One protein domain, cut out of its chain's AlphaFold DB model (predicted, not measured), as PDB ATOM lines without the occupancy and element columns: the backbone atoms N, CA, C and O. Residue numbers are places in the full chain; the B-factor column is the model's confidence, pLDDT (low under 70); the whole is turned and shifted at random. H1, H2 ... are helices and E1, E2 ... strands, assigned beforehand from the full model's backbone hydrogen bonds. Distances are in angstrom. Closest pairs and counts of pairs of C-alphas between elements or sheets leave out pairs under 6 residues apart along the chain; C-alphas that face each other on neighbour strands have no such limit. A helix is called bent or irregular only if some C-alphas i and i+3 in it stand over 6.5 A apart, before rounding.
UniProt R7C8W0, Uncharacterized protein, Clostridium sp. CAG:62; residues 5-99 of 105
ATOM      1  N   ILE A   5      -9.065  18.304  33.376       42.84
ATOM      2  CA  ILE A   5      -8.334  17.850  34.565       42.84
ATOM      3  C   ILE A   5      -7.616  19.060  35.167       42.84
ATOM      4  O   ILE A   5      -6.953  19.811  34.458       42.84
ATOM      5  N   THR A   6      -7.766  19.250  36.479       41.03
ATOM      6  CA  THR A   6      -7.013  20.241  37.257       41.03
ATOM      7  C   THR A   6      -5.965  19.513  38.087       41.03
ATOM      8  O   THR A   6      -6.288  18.595  38.841       41.03
ATOM      9  N   GLU A   7      -4.708  19.922  37.954       38.28
ATOM     10  CA  GLU A   7      -3.640  19.546  38.883       38.28
ATOM     11  C   GLU A   7      -3.560  20.601  40.006       38.28
ATOM     12  O   GLU A   7      -4.086  21.704  39.856       38.28
ATOM     13  N   ASP A   8      -2.993  20.244  41.165       36.56
ATOM     14  CA  ASP A   8      -2.846  21.124  42.341       36.56
ATOM     15  C   ASP A   8      -4.146  21.711  42.925       36.56
ATOM     16  O   ASP A   8      -4.243  22.896  43.265       36.56
ATOM     17  N   VAL A   9      -5.154  20.860  43.147       44.22
ATOM     18  CA  VAL A   9      -6.319  21.234  43.967       44.22
ATOM     19  C   VAL A   9      -5.886  21.389  45.427       44.22
ATOM     20  O   VAL A   9      -5.919  20.452  46.222       44.22
ATOM     21  N   VAL A  10      -5.480  22.599  45.801       37.62
ATOM     22  CA  VAL A  10      -5.279  22.969  47.201       37.62
ATOM     23  C   VAL A  10      -6.652  23.217  47.820       37.62
ATOM     24  O   VAL A  10      -7.319  24.202  47.503       37.62
ATOM     25  N   THR A  11      -7.085  22.333  48.720       40.03
ATOM     26  CA  THR A  11      -8.359  22.474  49.439       40.03
ATOM     27  C   THR A  11      -8.266  23.611  50.458       40.03
ATOM     28  O   THR A  11      -8.030  23.405  51.648       40.03
ATOM     29  N   PHE A  12      -8.428  24.849  49.996       41.16
ATOM     30  CA  PHE A  12      -8.511  26.008  50.874       41.16
ATOM     31  C   PHE A  12      -9.914  26.058  51.492       41.16
ATOM     32  O   PHE A  12     -10.901  26.339  50.816       41.16
ATOM     33  N   THR A  13     -10.022  25.767  52.791       40.53
ATOM     34  CA  THR A  13     -11.283  25.970  53.519       40.53
ATOM     35  C   THR A  13     -11.435  27.459  53.800       40.53
ATOM     36  O   THR A  13     -10.763  28.007  54.672       40.53
ATOM     37  N   ALA A  14     -12.316  28.124  53.058       38.94
ATOM     38  CA  ALA A  14     -12.664  29.518  53.281       38.94
ATOM     39  C   ALA A  14     -14.143  29.634  53.670       38.94
ATOM     40  O   ALA A  14     -15.035  29.131  52.990       38.94
ATOM     41  N   ASN A  15     -14.398  30.304  54.795       39.00
ATOM     42  CA  ASN A  15     -15.745  30.616  55.255       39.00
ATOM     43  C   ASN A  15     -16.228  31.881  54.534       39.00
ATOM     44  O   ASN A  15     -15.806  32.985  54.879       39.00
ATOM     45  N   TYR A  16     -17.113  31.736  53.549       39.38
ATOM     46  CA  TYR A  16     -17.734  32.872  52.866       39.38
ATOM     47  C   TYR A  16     -19.123  33.146  53.450       39.38
ATOM     48  O   TYR A  16     -19.971  32.257  53.502       39.38
ATOM     49  N   LYS A  17     -19.399  34.397  53.844       38.88
ATOM     50  CA  LYS A  17     -20.785  34.865  53.990       38.88
ATOM     51  C   LYS A  17     -21.316  35.141  52.588       38.88
ATOM     52  O   LYS A  17     -21.044  36.198  52.024       38.88
ATOM     53  N   ILE A  18     -22.014  34.169  52.009       47.59
ATOM     54  CA  ILE A  18     -22.629  34.320  50.691       47.59
ATOM     55  C   ILE A  18     -23.845  35.239  50.850       47.59
ATOM     56  O   ILE A  18     -24.876  34.845  51.384       47.59
ATOM     57  N   GLY A  19     -23.682  36.494  50.437       46.88
ATOM     58  CA  GLY A  19     -24.750  37.479  50.298       46.88
ATOM     59  C   GLY A  19     -24.962  37.794  48.825       46.88
ATOM     60  O   GLY A  19     -24.648  38.894  48.387       46.88
ATOM     61  N   ILE A  20     -25.405  36.810  48.043       43.12
ATOM     62  CA  ILE A  20     -25.769  36.984  46.632       43.12
ATOM     63  C   ILE A  20     -26.944  36.048  46.356       43.12
ATOM     64  O   ILE A  20     -26.928  34.908  46.813       43.12
ATOM     65  N   THR A  21     -27.986  36.548  45.693       49.47
ATOM     66  CA  THR A  21     -29.304  35.903  45.652       49.47
ATOM     67  C   THR A  21     -29.449  34.761  44.655       49.47
ATOM     68  O   THR A  21     -30.398  34.009  44.810       49.47
ATOM     69  N   ASP A  22     -28.524  34.544  43.718       49.72
ATOM     70  CA  ASP A  22     -28.697  33.509  42.690       49.72
ATOM     71  C   ASP A  22     -27.348  32.863  42.323       49.72
ATOM     72  O   ASP A  22     -26.661  33.309  41.411       49.72
ATOM     73  N   LEU A  23     -26.933  31.830  43.069       55.78
ATOM     74  CA  LEU A  23     -25.779  30.983  42.733       55.78
ATOM     75  C   LEU A  23     -26.286  29.583  42.360       55.78
ATOM     76  O   LEU A  23     -26.898  28.916  43.196       55.78
ATOM     77  N   GLN A  24     -25.992  29.114  41.145       53.16
ATOM     78  CA  GLN A  24     -26.248  27.730  40.744       53.16
ATOM     79  C   GLN A  24     -24.967  26.897  40.886       53.16
ATOM     80  O   GLN A  24     -23.924  27.210  40.312       53.16
ATOM     81  N   PHE A  25     -25.035  25.827  41.672       58.94
ATOM     82  CA  PHE A  25     -23.920  24.914  41.915       58.94
ATOM     83  C   PHE A  25     -24.416  23.473  41.982       58.94
ATOM     84  O   PHE A  25     -25.584  23.220  42.283       58.94
ATOM     85  N   ILE A  26     -23.516  22.529  41.714       64.94
ATOM     86  CA  ILE A  26     -23.790  21.096  41.809       64.94
ATOM     87  C   ILE A  26     -22.968  20.525  42.964       64.94
ATOM     88  O   ILE A  26     -21.741  20.652  43.009       64.94
ATOM     89  N   LEU A  27     -23.667  19.885  43.902       68.25
ATOM     90  CA  LEU A  27     -23.062  19.051  44.934       68.25
ATOM     91  C   LEU A  27     -23.133  17.596  44.488       68.25
ATOM     92  O   LEU A  27     -24.219  17.056  44.284       68.25
ATOM     93  N   LEU A  28     -21.970  16.962  44.359       66.31
ATOM     94  CA  LEU A  28     -21.890  15.517  44.198       66.31
ATOM     95  C   LEU A  28     -21.767  14.911  45.591       66.31
ATOM     96  O   LEU A  28     -20.727  15.033  46.244       66.31
ATOM     97  N   CYS A  29     -22.853  14.297  46.048       81.25
ATOM     98  CA  CYS A  29     -22.910  13.635  47.341       81.25
ATOM     99  C   CYS A  29     -22.822  12.114  47.188       81.25
ATOM    100  O   CYS A  29     -23.249  11.553  46.182       81.25
ATOM    101  N   GLY A  30     -22.299  11.449  48.211       84.88
ATOM    102  CA  GLY A  30     -22.222   9.994  48.298       84.88
ATOM    103  C   GLY A  30     -22.501   9.521  49.722       84.88
ATOM    104  O   GLY A  30     -22.671  10.335  50.628       84.88
ATOM    105  N   GLU A  31     -22.564   8.210  49.911       92.94
ATOM    106  CA  GLU A  31     -22.840   7.598  51.212       92.94
ATOM    107  C   GLU A  31     -21.756   7.935  52.237       92.94
ATOM    108  O   GLU A  31     -20.569   7.774  51.960       92.94
ATOM    109  N   ASN A  32     -22.160   8.339  53.438       90.25
ATOM    110  CA  ASN A  32     -21.238   8.669  54.513       90.25
ATOM    111  C   ASN A  32     -20.490   7.426  55.016       90.25
ATOM    112  O   ASN A  32     -21.014   6.627  55.797       90.25
ATOM    113  N   ARG A  33     -19.252   7.245  54.551       89.88
ATOM    114  CA  ARG A  33     -18.401   6.096  54.882       89.88
ATOM    115  C   ARG A  33     -17.144   6.530  55.630       89.88
ATOM    116  O   ARG A  33     -16.574   7.584  55.362       89.88
ATOM    117  N   ASP A  34     -16.693   5.691  56.558       88.25
ATOM    118  CA  ASP A  34     -15.433   5.895  57.268       88.25
ATOM    119  C   ASP A  34     -14.210   5.639  56.368       88.25
ATOM    120  O   ASP A  34     -14.315   5.205  55.219       88.25
ATOM    121  N   LYS A  35     -13.007   5.868  56.911       85.69
ATOM    122  CA  LYS A  35     -11.729   5.652  56.203       85.69
ATOM    123  C   LYS A  35     -11.481   4.202  55.749       85.69
ATOM    124  O   LYS A  35     -10.513   3.949  55.040       85.69
ATOM    125  N   HIS A  36     -12.302   3.254  56.191       88.81
ATOM    126  CA  HIS A  36     -12.254   1.844  55.816       88.81
ATOM    127  C   HIS A  36     -13.433   1.445  54.912       88.81
ATOM    128  O   HIS A  36     -13.582   0.271  54.581       88.81
ATOM    129  N   GLY A  37     -14.263   2.408  54.496       86.44
ATOM    130  CA  GLY A  37     -15.407   2.194  53.620       86.44
ATOM    131  C   GLY A  37     -16.666   1.705  54.336       86.44
ATOM    132  O   GLY A  37     -17.629   1.354  53.657       86.44
ATOM    133  N   LYS A  38     -16.714   1.667  55.672       94.44
ATOM    134  CA  LYS A  38     -17.914   1.255  56.413       94.44
ATOM    135  C   LYS A  38     -18.904   2.416  56.502       94.44
ATOM    136  O   LYS A  38     -18.514   3.521  56.861       94.44
ATOM    137  N   LEU A  39     -20.180   2.145  56.215       95.38
ATOM    138  CA  LEU A  39     -21.262   3.122  56.367       95.38
ATOM    139  C   LEU A  39     -21.344   3.607  57.825       95.38
ATOM    140  O   LEU A  39     -21.377   2.791  58.751       95.38
ATOM    141  N   ILE A  40     -21.347   4.924  58.005       94.62
ATOM    142  CA  ILE A  40     -21.487   5.594  59.300       94.62
ATOM    143  C   ILE A  40     -22.972   5.818  59.592       94.62
ATOM    144  O   ILE A  40     -23.440   5.454  60.670       94.62
ATOM    145  N   ASP A  41     -23.702   6.376  58.625       93.81
ATOM    146  CA  ASP A  41     -25.133   6.663  58.696       93.81
ATOM    147  C   ASP A  41     -25.751   6.782  57.290       93.81
ATOM    148  O   ASP A  41     -25.055   6.676  56.278       93.81
ATOM    149  N   ASP A  42     -27.066   7.008  57.240       93.19
ATOM    150  CA  ASP A  42     -27.838   7.144  55.999       93.19
ATOM    151  C   ASP A  42     -27.768   8.566  55.401       93.19
ATOM    152  O   ASP A  42     -28.566   8.922  54.529       93.19
ATOM    153  N   CYS A  43     -26.842   9.416  55.866       87.56
ATOM    154  CA  CYS A  43     -26.662  10.741  55.289       87.56
ATOM    155  C   CYS A  43     -25.833  10.665  54.003       87.56
ATOM    156  O   CYS A  43     -24.846   9.935  53.893       87.56
ATOM    157  N   PHE A  44     -26.191  11.517  53.045       82.44
ATOM    158  CA  PHE A  44     -25.343  11.803  51.896       82.44
ATOM    159  C   PHE A  44     -24.410  12.968  52.224       82.44
ATOM    160  O   PHE A  44     -24.870  14.059  52.567       82.44
ATOM    161  N   VAL A  45     -23.104  12.745  52.101       84.75
ATOM    162  CA  VAL A  45     -22.076  13.763  52.337       84.75
ATOM    163  C   VAL A  45     -21.523  14.279  51.008       84.75
ATOM    164  O   VAL A  45     -21.313  13.486  50.089       84.75
ATOM    165  N   PRO A  46     -21.303  15.598  50.865       78.25
ATOM    166  CA  PRO A  46     -20.733  16.163  49.650       78.25
ATOM    167  C   PRO A  46     -19.255  15.770  49.527       78.25
ATOM    168  O   PRO A  46     -18.449  16.093  50.398       78.25
ATOM    169  N   TYR A  47     -18.899  15.102  48.431       67.00
ATOM    170  CA  TYR A  47     -17.518  14.719  48.109       67.00
ATOM    171  C   TYR A  47     -16.839  15.713  47.177       67.00
ATOM    172  O   TYR A  47     -15.623  15.881  47.224       67.00
ATOM    173  N   SER A  48     -17.619  16.392  46.338       60.03
ATOM    174  CA  SER A  48     -17.099  17.458  45.494       60.03
ATOM    175  C   SER A  48     -18.134  18.544  45.255       60.03
ATOM    176  O   SER A  48     -19.337  18.290  45.169       60.03
ATOM    177  N   PHE A  49     -17.622  19.756  45.105       57.62
ATOM    178  CA  PHE A  49     -18.378  20.964  44.836       57.62
ATOM    179  C   PHE A  49     -17.938  21.512  43.481       57.62
ATOM    180  O   PHE A  49     -16.763  21.833  43.300       57.62
ATOM    181  N   ARG A  50     -18.873  21.599  42.531       60.03
ATOM    182  CA  ARG A  50     -18.634  22.207  41.219       60.03
ATOM    183  C   ARG A  50     -19.487  23.459  41.085       60.03
ATOM    184  O   ARG A  50     -20.705  23.415  41.260       60.03
ATOM    185  N   ILE A  51     -18.839  24.575  40.765       58.66
ATOM    186  CA  ILE A  51     -19.522  25.804  40.360       58.66
ATOM    187  C   ILE A  51     -19.475  25.846  38.835       58.66
ATOM    188  O   ILE A  51     -18.396  25.943  38.256       58.66
ATOM    189  N   GLU A  52     -20.641  25.766  38.197       56.16
ATOM    190  CA  GLU A  52     -20.763  25.740  36.732       56.16
ATOM    191  C   GLU A  52     -20.388  27.084  36.079       56.16
ATOM    192  O   GLU A  52     -19.997  27.121  34.919       56.16
ATOM    193  N   GLU A  53     -20.450  28.192  36.824       53.97
ATOM    194  CA  GLU A  53     -20.184  29.546  36.311       53.97
ATOM    195  C   GLU A  53     -18.771  30.074  36.610       53.97
ATOM    196  O   GLU A  53     -18.489  31.265  36.426       53.97
ATOM    197  N   ILE A  54     -17.849  29.227  37.081       53.47
ATOM    198  CA  ILE A  54     -16.450  29.650  37.154       53.47
ATOM    199  C   ILE A  54     -15.906  29.690  35.732       53.47
ATOM    200  O   ILE A  54     -15.584  28.664  35.142       53.47
ATOM    201  N   ARG A  55     -15.788  30.905  35.194       53.69
ATOM    202  CA  ARG A  55     -15.072  31.154  33.943       53.69
ATOM    203  C   ARG A  55     -13.681  30.528  34.026       53.69
ATOM    204  O   ARG A  55     -12.993  30.711  35.034       53.69
ATOM    205  N   ASN A  56     -13.271  29.855  32.949       55.41
ATOM    206  CA  ASN A  56     -11.960  29.205  32.801       55.41
ATOM    207  C   ASN A  56     -10.790  30.118  33.223       55.41
ATOM    208  O   ASN A  56      -9.792  29.645  33.742       55.41
ATOM    209  N   GLU A  57     -10.975  31.434  33.100       56.88
ATOM    210  CA  GLU A  57     -10.095  32.525  33.544       56.88
ATOM    211  C   GLU A  57      -9.665  32.478  35.029       56.88
ATOM    212  O   GLU A  57      -8.686  33.127  35.394       56.88
ATOM    213  N   LYS A  58     -10.398  31.781  35.915       53.16
ATOM    214  CA  LYS A  58     -10.051  31.673  37.350       53.16
ATOM    215  C   LYS A  58      -9.081  30.540  37.676       53.16
ATOM    216  O   LYS A  58      -8.572  30.496  38.796       53.16
ATOM    217  N   PHE A  59      -8.860  29.626  36.745       55.47
ATOM    218  CA  PHE A  59      -7.890  28.554  36.889       55.47
ATOM    219  C   PHE A  59      -6.623  28.981  36.149       55.47
ATOM    220  O   PHE A  59      -6.712  29.486  35.034       55.47
ATOM    221  N   GLY A  60      -5.461  28.851  36.797       62.09
ATOM    222  CA  GLY A  60      -4.195  29.326  36.228       62.09
ATOM    223  C   GLY A  60      -3.891  28.656  34.891       62.09
ATOM    224  O   GLY A  60      -3.643  29.339  33.906       62.09
ATOM    225  N   GLU A  61      -3.993  27.331  34.851       53.06
ATOM    226  CA  GLU A  61      -3.767  26.536  33.653       53.06
ATOM    227  C   GLU A  61      -4.837  25.436  33.586       53.06
ATOM    228  O   GLU A  61      -4.899  24.558  34.447       53.06
ATOM    229  N   LEU A  62      -5.725  25.511  32.592       55.28
ATOM    230  CA  LEU A  62      -6.672  24.444  32.262       55.28
ATOM    231  C   LEU A  62      -6.227  23.789  30.967       55.28
ATOM    232  O   LEU A  62      -6.005  24.476  29.969       55.28
ATOM    233  N   TYR A  63      -6.164  22.463  30.975       59.75
ATOM    234  CA  TYR A  63      -5.769  21.688  29.811       59.75
ATOM    235  C   TYR A  63      -6.952  20.874  29.295       59.75
ATOM    236  O   TYR A  63      -7.631  20.176  30.055       59.75
ATOM    237  N   GLU A  64      -7.198  20.975  27.990       67.12
ATOM    238  CA  GLU A  64      -8.093  20.054  27.301       67.12
ATOM    239  C   GLU A  64      -7.442  18.667  27.271       67.12
ATOM    240  O   GLU A  64      -6.256  18.524  26.963       67.12
ATOM    241  N   VAL A  65      -8.217  17.645  27.627       70.75
ATOM    242  CA  VAL A  65      -7.732  16.269  27.691       70.75
ATOM    243  C   VAL A  65      -8.144  15.529  26.429       70.75
ATOM    244  O   VAL A  65      -9.321  15.234  26.225       70.75
ATOM    245  N   ASP A  66      -7.156  15.185  25.610       79.94
ATOM    246  CA  ASP A  66      -7.368  14.391  24.398       79.94
ATOM    247  C   ASP A  66      -7.489  12.887  24.703       79.94
ATOM    248  O   ASP A  66      -8.330  12.197  24.121       79.94
ATOM    249  N   PHE A  67      -6.677  12.387  25.644       83.31
ATOM    250  CA  PHE A  67      -6.585  10.970  26.000       83.31
ATOM    251  C   PHE A  67      -6.476  10.777  27.515       83.31
ATOM    252  O   PHE A  67      -5.697  11.452  28.187       83.31
ATOM    253  N   ILE A  68      -7.205   9.797  28.043       85.75
ATOM    254  CA  ILE A  68      -7.101   9.316  29.422       85.75
ATOM    255  C   ILE A  68      -6.645   7.861  29.380       85.75
ATOM    256  O   ILE A  68      -7.343   7.005  28.834       85.75
ATOM    257  N   PHE A  69      -5.492   7.582  29.987       87.50
ATOM    258  CA  PHE A  69      -4.919   6.241  30.094       87.50
ATOM    259  C   PHE A  69      -5.102   5.701  31.512       87.50
ATOM    260  O   PHE A  69      -4.731   6.360  32.483       87.50
ATOM    261  N   CYS A  70      -5.642   4.494  31.647       87.38
ATOM    262  CA  CYS A  70      -5.861   3.858  32.942       87.38
ATOM    263  C   CYS A  70      -5.236   2.458  32.991       87.38
ATOM    264  O   CYS A  70      -5.177   1.733  31.995       87.38
ATOM    265  N   LYS A  71      -4.705   2.117  34.167       88.50
ATOM    266  CA  LYS A  71      -4.106   0.824  34.492       88.50
ATOM    267  C   LYS A  71      -4.219   0.542  35.981       88.50
ATOM    268  O   LYS A  71      -4.237   1.477  36.783       88.50
ATOM    269  N   GLN A  72      -4.176  -0.730  36.363       85.25
ATOM    270  CA  GLN A  72      -3.921  -1.098  37.756       85.25
ATOM    271  C   GLN A  72      -2.544  -0.600  38.220       85.25
ATOM    272  O   GLN A  72      -1.587  -0.569  37.445       85.25
ATOM    273  N   THR A  73      -2.407  -0.288  39.512       76.62
ATOM    274  CA  THR A  73      -1.163   0.232  40.117       76.62
ATOM    275  C   THR A  73       0.076  -0.603  39.774       76.62
ATOM    276  O   THR A  73       1.152  -0.050  39.558       76.62
ATOM    277  N   ASN A  74      -0.082  -1.924  39.665       85.69
ATOM    278  CA  ASN A  74       1.010  -2.865  39.406       85.69
ATOM    279  C   ASN A  74       1.090  -3.341  37.945       85.69
ATOM    280  O   ASN A  74       1.929  -4.180  37.624       85.69
ATOM    281  N   ALA A  75       0.229  -2.840  37.057       86.88
ATOM    282  CA  ALA A  75       0.282  -3.188  35.644       86.88
ATOM    283  C   ALA A  75       1.410  -2.419  34.941       86.88
ATOM    284  O   ALA A  75       1.645  -1.232  35.197       86.88
ATOM    285  N   ALA A  76       2.121  -3.095  34.037       87.88
ATOM    286  CA  ALA A  76       3.184  -2.473  33.249       87.88
ATOM    287  C   ALA A  76       2.621  -1.556  32.151       87.88
ATOM    288  O   ALA A  76       3.171  -0.481  31.916       87.88
ATOM    289  N   LYS A  77       1.507  -1.968  31.532       91.50
ATOM    290  CA  LYS A  77       0.864  -1.298  30.398       91.50
ATOM    291  C   LYS A  77      -0.519  -0.744  30.768       91.50
ATOM    292  O   LYS A  77      -1.135  -1.212  31.725       91.50
ATOM    293  N   TYR A  78      -0.982   0.254  30.020       91.19
ATOM    294  CA  TYR A  78      -2.336   0.797  30.093       91.19
ATOM    295  C   TYR A  78      -3.339  -0.133  29.424       91.19
ATOM    296  O   TYR A  78      -3.141  -0.544  28.285       91.19
ATOM    297  N   GLU A  79      -4.400  -0.462  30.154       89.56
ATOM    298  CA  GLU A  79      -5.406  -1.459  29.767       89.56
ATOM    299  C   GLU A  79      -6.755  -0.822  29.402       89.56
ATOM    300  O   GLU A  79      -7.644  -1.502  28.901       89.56
ATOM    301  N   ILE A  80      -6.914   0.487  29.630       87.50
ATOM    302  CA  ILE A  80      -8.094   1.254  29.224       87.50
ATOM    303  C   ILE A  80      -7.635   2.605  28.670       87.50
ATOM    304  O   ILE A  80      -6.824   3.296  29.295       87.50
ATOM    305  N   ILE A  81      -8.194   2.993  27.524       85.94
ATOM    306  CA  ILE A  81      -8.034   4.321  26.923       85.94
ATOM    307  C   ILE A  81      -9.422   4.928  26.737       85.94
ATOM    308  O   ILE A  81     -10.324   4.278  26.214       85.94
ATOM    309  N   SER A  82      -9.604   6.175  27.156       81.88
ATOM    310  CA  SER A  82     -10.777   6.986  26.814       81.88
ATOM    311  C   SER A  82     -10.315   8.227  26.065       81.88
ATOM    312  O   SER A  82      -9.364   8.876  26.494       81.88
ATOM    313  N   TYR A  83     -10.959   8.544  24.947       78.69
ATOM    314  CA  TYR A  83     -10.567   9.660  24.092       78.69
ATOM    315  C   TYR A  83     -11.785  10.352  23.487       78.69
ATOM    316  O   TYR A  83     -12.875   9.776  23.389       78.69
ATOM    317  N   LYS A  84     -11.605  11.619  23.113       71.88
ATOM    318  CA  LYS A  84     -12.622  12.403  22.407       71.88
ATOM    319  C   LYS A  84     -12.839  11.770  21.026       71.88
ATOM    320  O   LYS A  84     -11.872  11.466  20.341       71.88
ATOM    321  N   GLY A  85     -14.088  11.515  20.633       66.69
ATOM    322  CA  GLY A  85     -14.411  10.659  19.475       66.69
ATOM    323  C   GLY A  85     -13.892  11.123  18.104       66.69
ATOM    324  O   GLY A  85     -14.014  10.379  17.139       66.69
ATOM    325  N   ASP A  86     -13.334  12.329  18.009       74.31
ATOM    326  CA  ASP A  86     -12.658  12.902  16.840       74.31
ATOM    327  C   ASP A  86     -11.129  12.686  16.835       74.31
ATOM    328  O   ASP A  86     -10.452  13.123  15.905       74.31
ATOM    329  N   LYS A  87     -10.569  12.024  17.854       73.38
ATOM    330  CA  LYS A  87      -9.141  11.703  17.966       73.38
ATOM    331  C   LYS A  87      -8.878  10.254  17.561       73.38
ATOM    332  O   LYS A  87      -9.598   9.344  17.961       73.38
ATOM    333  N   GLU A  88      -7.815  10.037  16.794       75.31
ATOM    334  CA  GLU A  88      -7.369   8.706  16.374       75.31
ATOM    335  C   GLU A  88      -6.170   8.241  17.207       75.31
ATOM    336  O   GLU A  88      -5.308   9.041  17.578       75.31
ATOM    337  N   ILE A  89      -6.079   6.936  17.470       73.56
ATOM    338  CA  ILE A  89      -4.998   6.348  18.276       73.56
ATOM    339  C   ILE A  89      -3.606   6.549  17.653       73.56
ATOM    340  O   ILE A  89      -2.607   6.621  18.366       73.56
ATOM    341  N   ASP A  90      -3.544   6.729  16.331       76.19
ATOM    342  CA  ASP A  90      -2.310   6.998  15.589       76.19
ATOM    343  C   ASP A  90      -1.731   8.391  15.854       76.19
ATOM    344  O   ASP A  90      -0.569   8.645  15.543       76.19
ATOM    345  N   THR A  91      -2.502   9.281  16.487       82.31
ATOM    346  CA  THR A  91      -2.006  10.592  16.930       82.31
ATOM    347  C   THR A  91      -1.211  10.522  18.237       82.31
ATOM    348  O   THR A  91      -0.552  11.494  18.608       82.31
ATOM    349  N   ILE A  92      -1.233   9.377  18.933       85.88
ATOM    350  CA  ILE A  92      -0.504   9.171  20.187       85.88
ATOM    351  C   ILE A  92       0.992   8.953  19.886       85.88
ATOM    352  O   ILE A  92       1.331   8.065  19.098       85.88
ATOM    353  N   PRO A  93       1.909   9.691  20.547       87.88
ATOM    354  CA  PRO A  93       3.350   9.500  20.393       87.88
ATOM    355  C   PRO A  93       3.788   8.051  20.638       87.88
ATOM    356  O   PRO A  93       3.305   7.392  21.562       87.88
ATOM    357  N   GLU A  94       4.761   7.573  19.858       86.56
ATOM    358  CA  GLU A  94       5.261   6.190  19.922       86.56
ATOM    359  C   GLU A  94       5.719   5.795  21.338       86.56
ATOM    360  O   GLU A  94       5.399   4.713  21.827       86.56
ATOM    361  N   GLU A  95       6.367   6.717  22.057       87.75
ATOM    362  CA  GLU A  95       6.805   6.526  23.447       87.75
ATOM    363  C   GLU A  95       5.658   6.188  24.414       87.75
ATOM    364  O   GLU A  95       5.857   5.482  25.409       87.75
ATOM    365  N   ILE A  96       4.455   6.702  24.138       86.88
ATOM    366  CA  ILE A  96       3.246   6.417  24.910       86.88
ATOM    367  C   ILE A  96       2.590   5.136  24.392       86.88
ATOM    368  O   ILE A  96       2.186   4.316  25.213       86.88
ATOM    369  N   ARG A  97       2.566   4.901  23.071       86.31
ATOM    370  CA  ARG A  97       2.051   3.650  22.472       86.31
ATOM    371  C   ARG A  97       2.749   2.410  23.028       86.31
ATOM    372  O   ARG A  97       2.079   1.437  23.353       86.31
ATOM    373  N   LEU A  98       4.061   2.470  23.264       88.88
ATOM    374  CA  LEU A  98       4.826   1.381  23.894       88.88
ATOM    375  C   LEU A  98       4.365   1.038  25.325       88.88
ATOM    376  O   LEU A  98       4.661  -0.045  25.835       88.88
ATOM    377  N   LYS A  99       3.652   1.954  25.987       89.00
ATOM    378  CA  LYS A  99       3.094   1.777  27.334       89.00
ATOM    379  C   LYS A  99       1.631   1.336  27.315       89.00
ATOM    380  O   LYS A  99       1.061   1.169  28.387       89.00
TER     381      LYS A  99
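This is residues 5 to 99 of the 105 residues of an uncharacterized protein of Clostridium sp. CAG:62 (UniProt R7C8W0). Little regular structure: a long, bent hairpin, E1 and E2, and a small hairpin, E3 and E4, sit well apart as two lobes joined by a long link, with short H1 beyond the small one; residues 8 to 22 stick out. The 95 printed residues, under half in named elements, run E1 E2 E3 E4 H1, mostly strand, both two-stranded sheets antiparallel. The whole is only just extended, close to loose, radius of gyration of the C-alphas 19.1 A, spanning 52 by 39 by 24 A.

E1, residues 25 to 33, and E2, residues 39 to 51, form an antiparallel hairpin at 155 degrees; N 26 and O 50 are 3.0 A apart, within hydrogen-bond range. E2 bends by 89 degrees at residue 42. E3, residues 67 to 70, and E4, residues 80 to 83, form another at 164 degrees, with N 68 and O 82 at 2.8 A. E2 and E3 are apart. H1, residues 94 to 97, is too short for an O i to N i+4 pair; its one O i to N i+3 pair is within range.

E1 spans 23.5 A from C-alpha 25 at (-23.920, 24.914, 41.915); E2 spans 27.8 A. H1 ends at C-alpha 97, (2.051, 3.650, 22.472).

The C-alphas of Gly 19 and Leu 98, the two farthest apart, are 53.6 A apart. The printed part has no cut. The E2 to E3 link is long. Residues 5 to 28, 47 to 64 and 85 have pLDDT under 70.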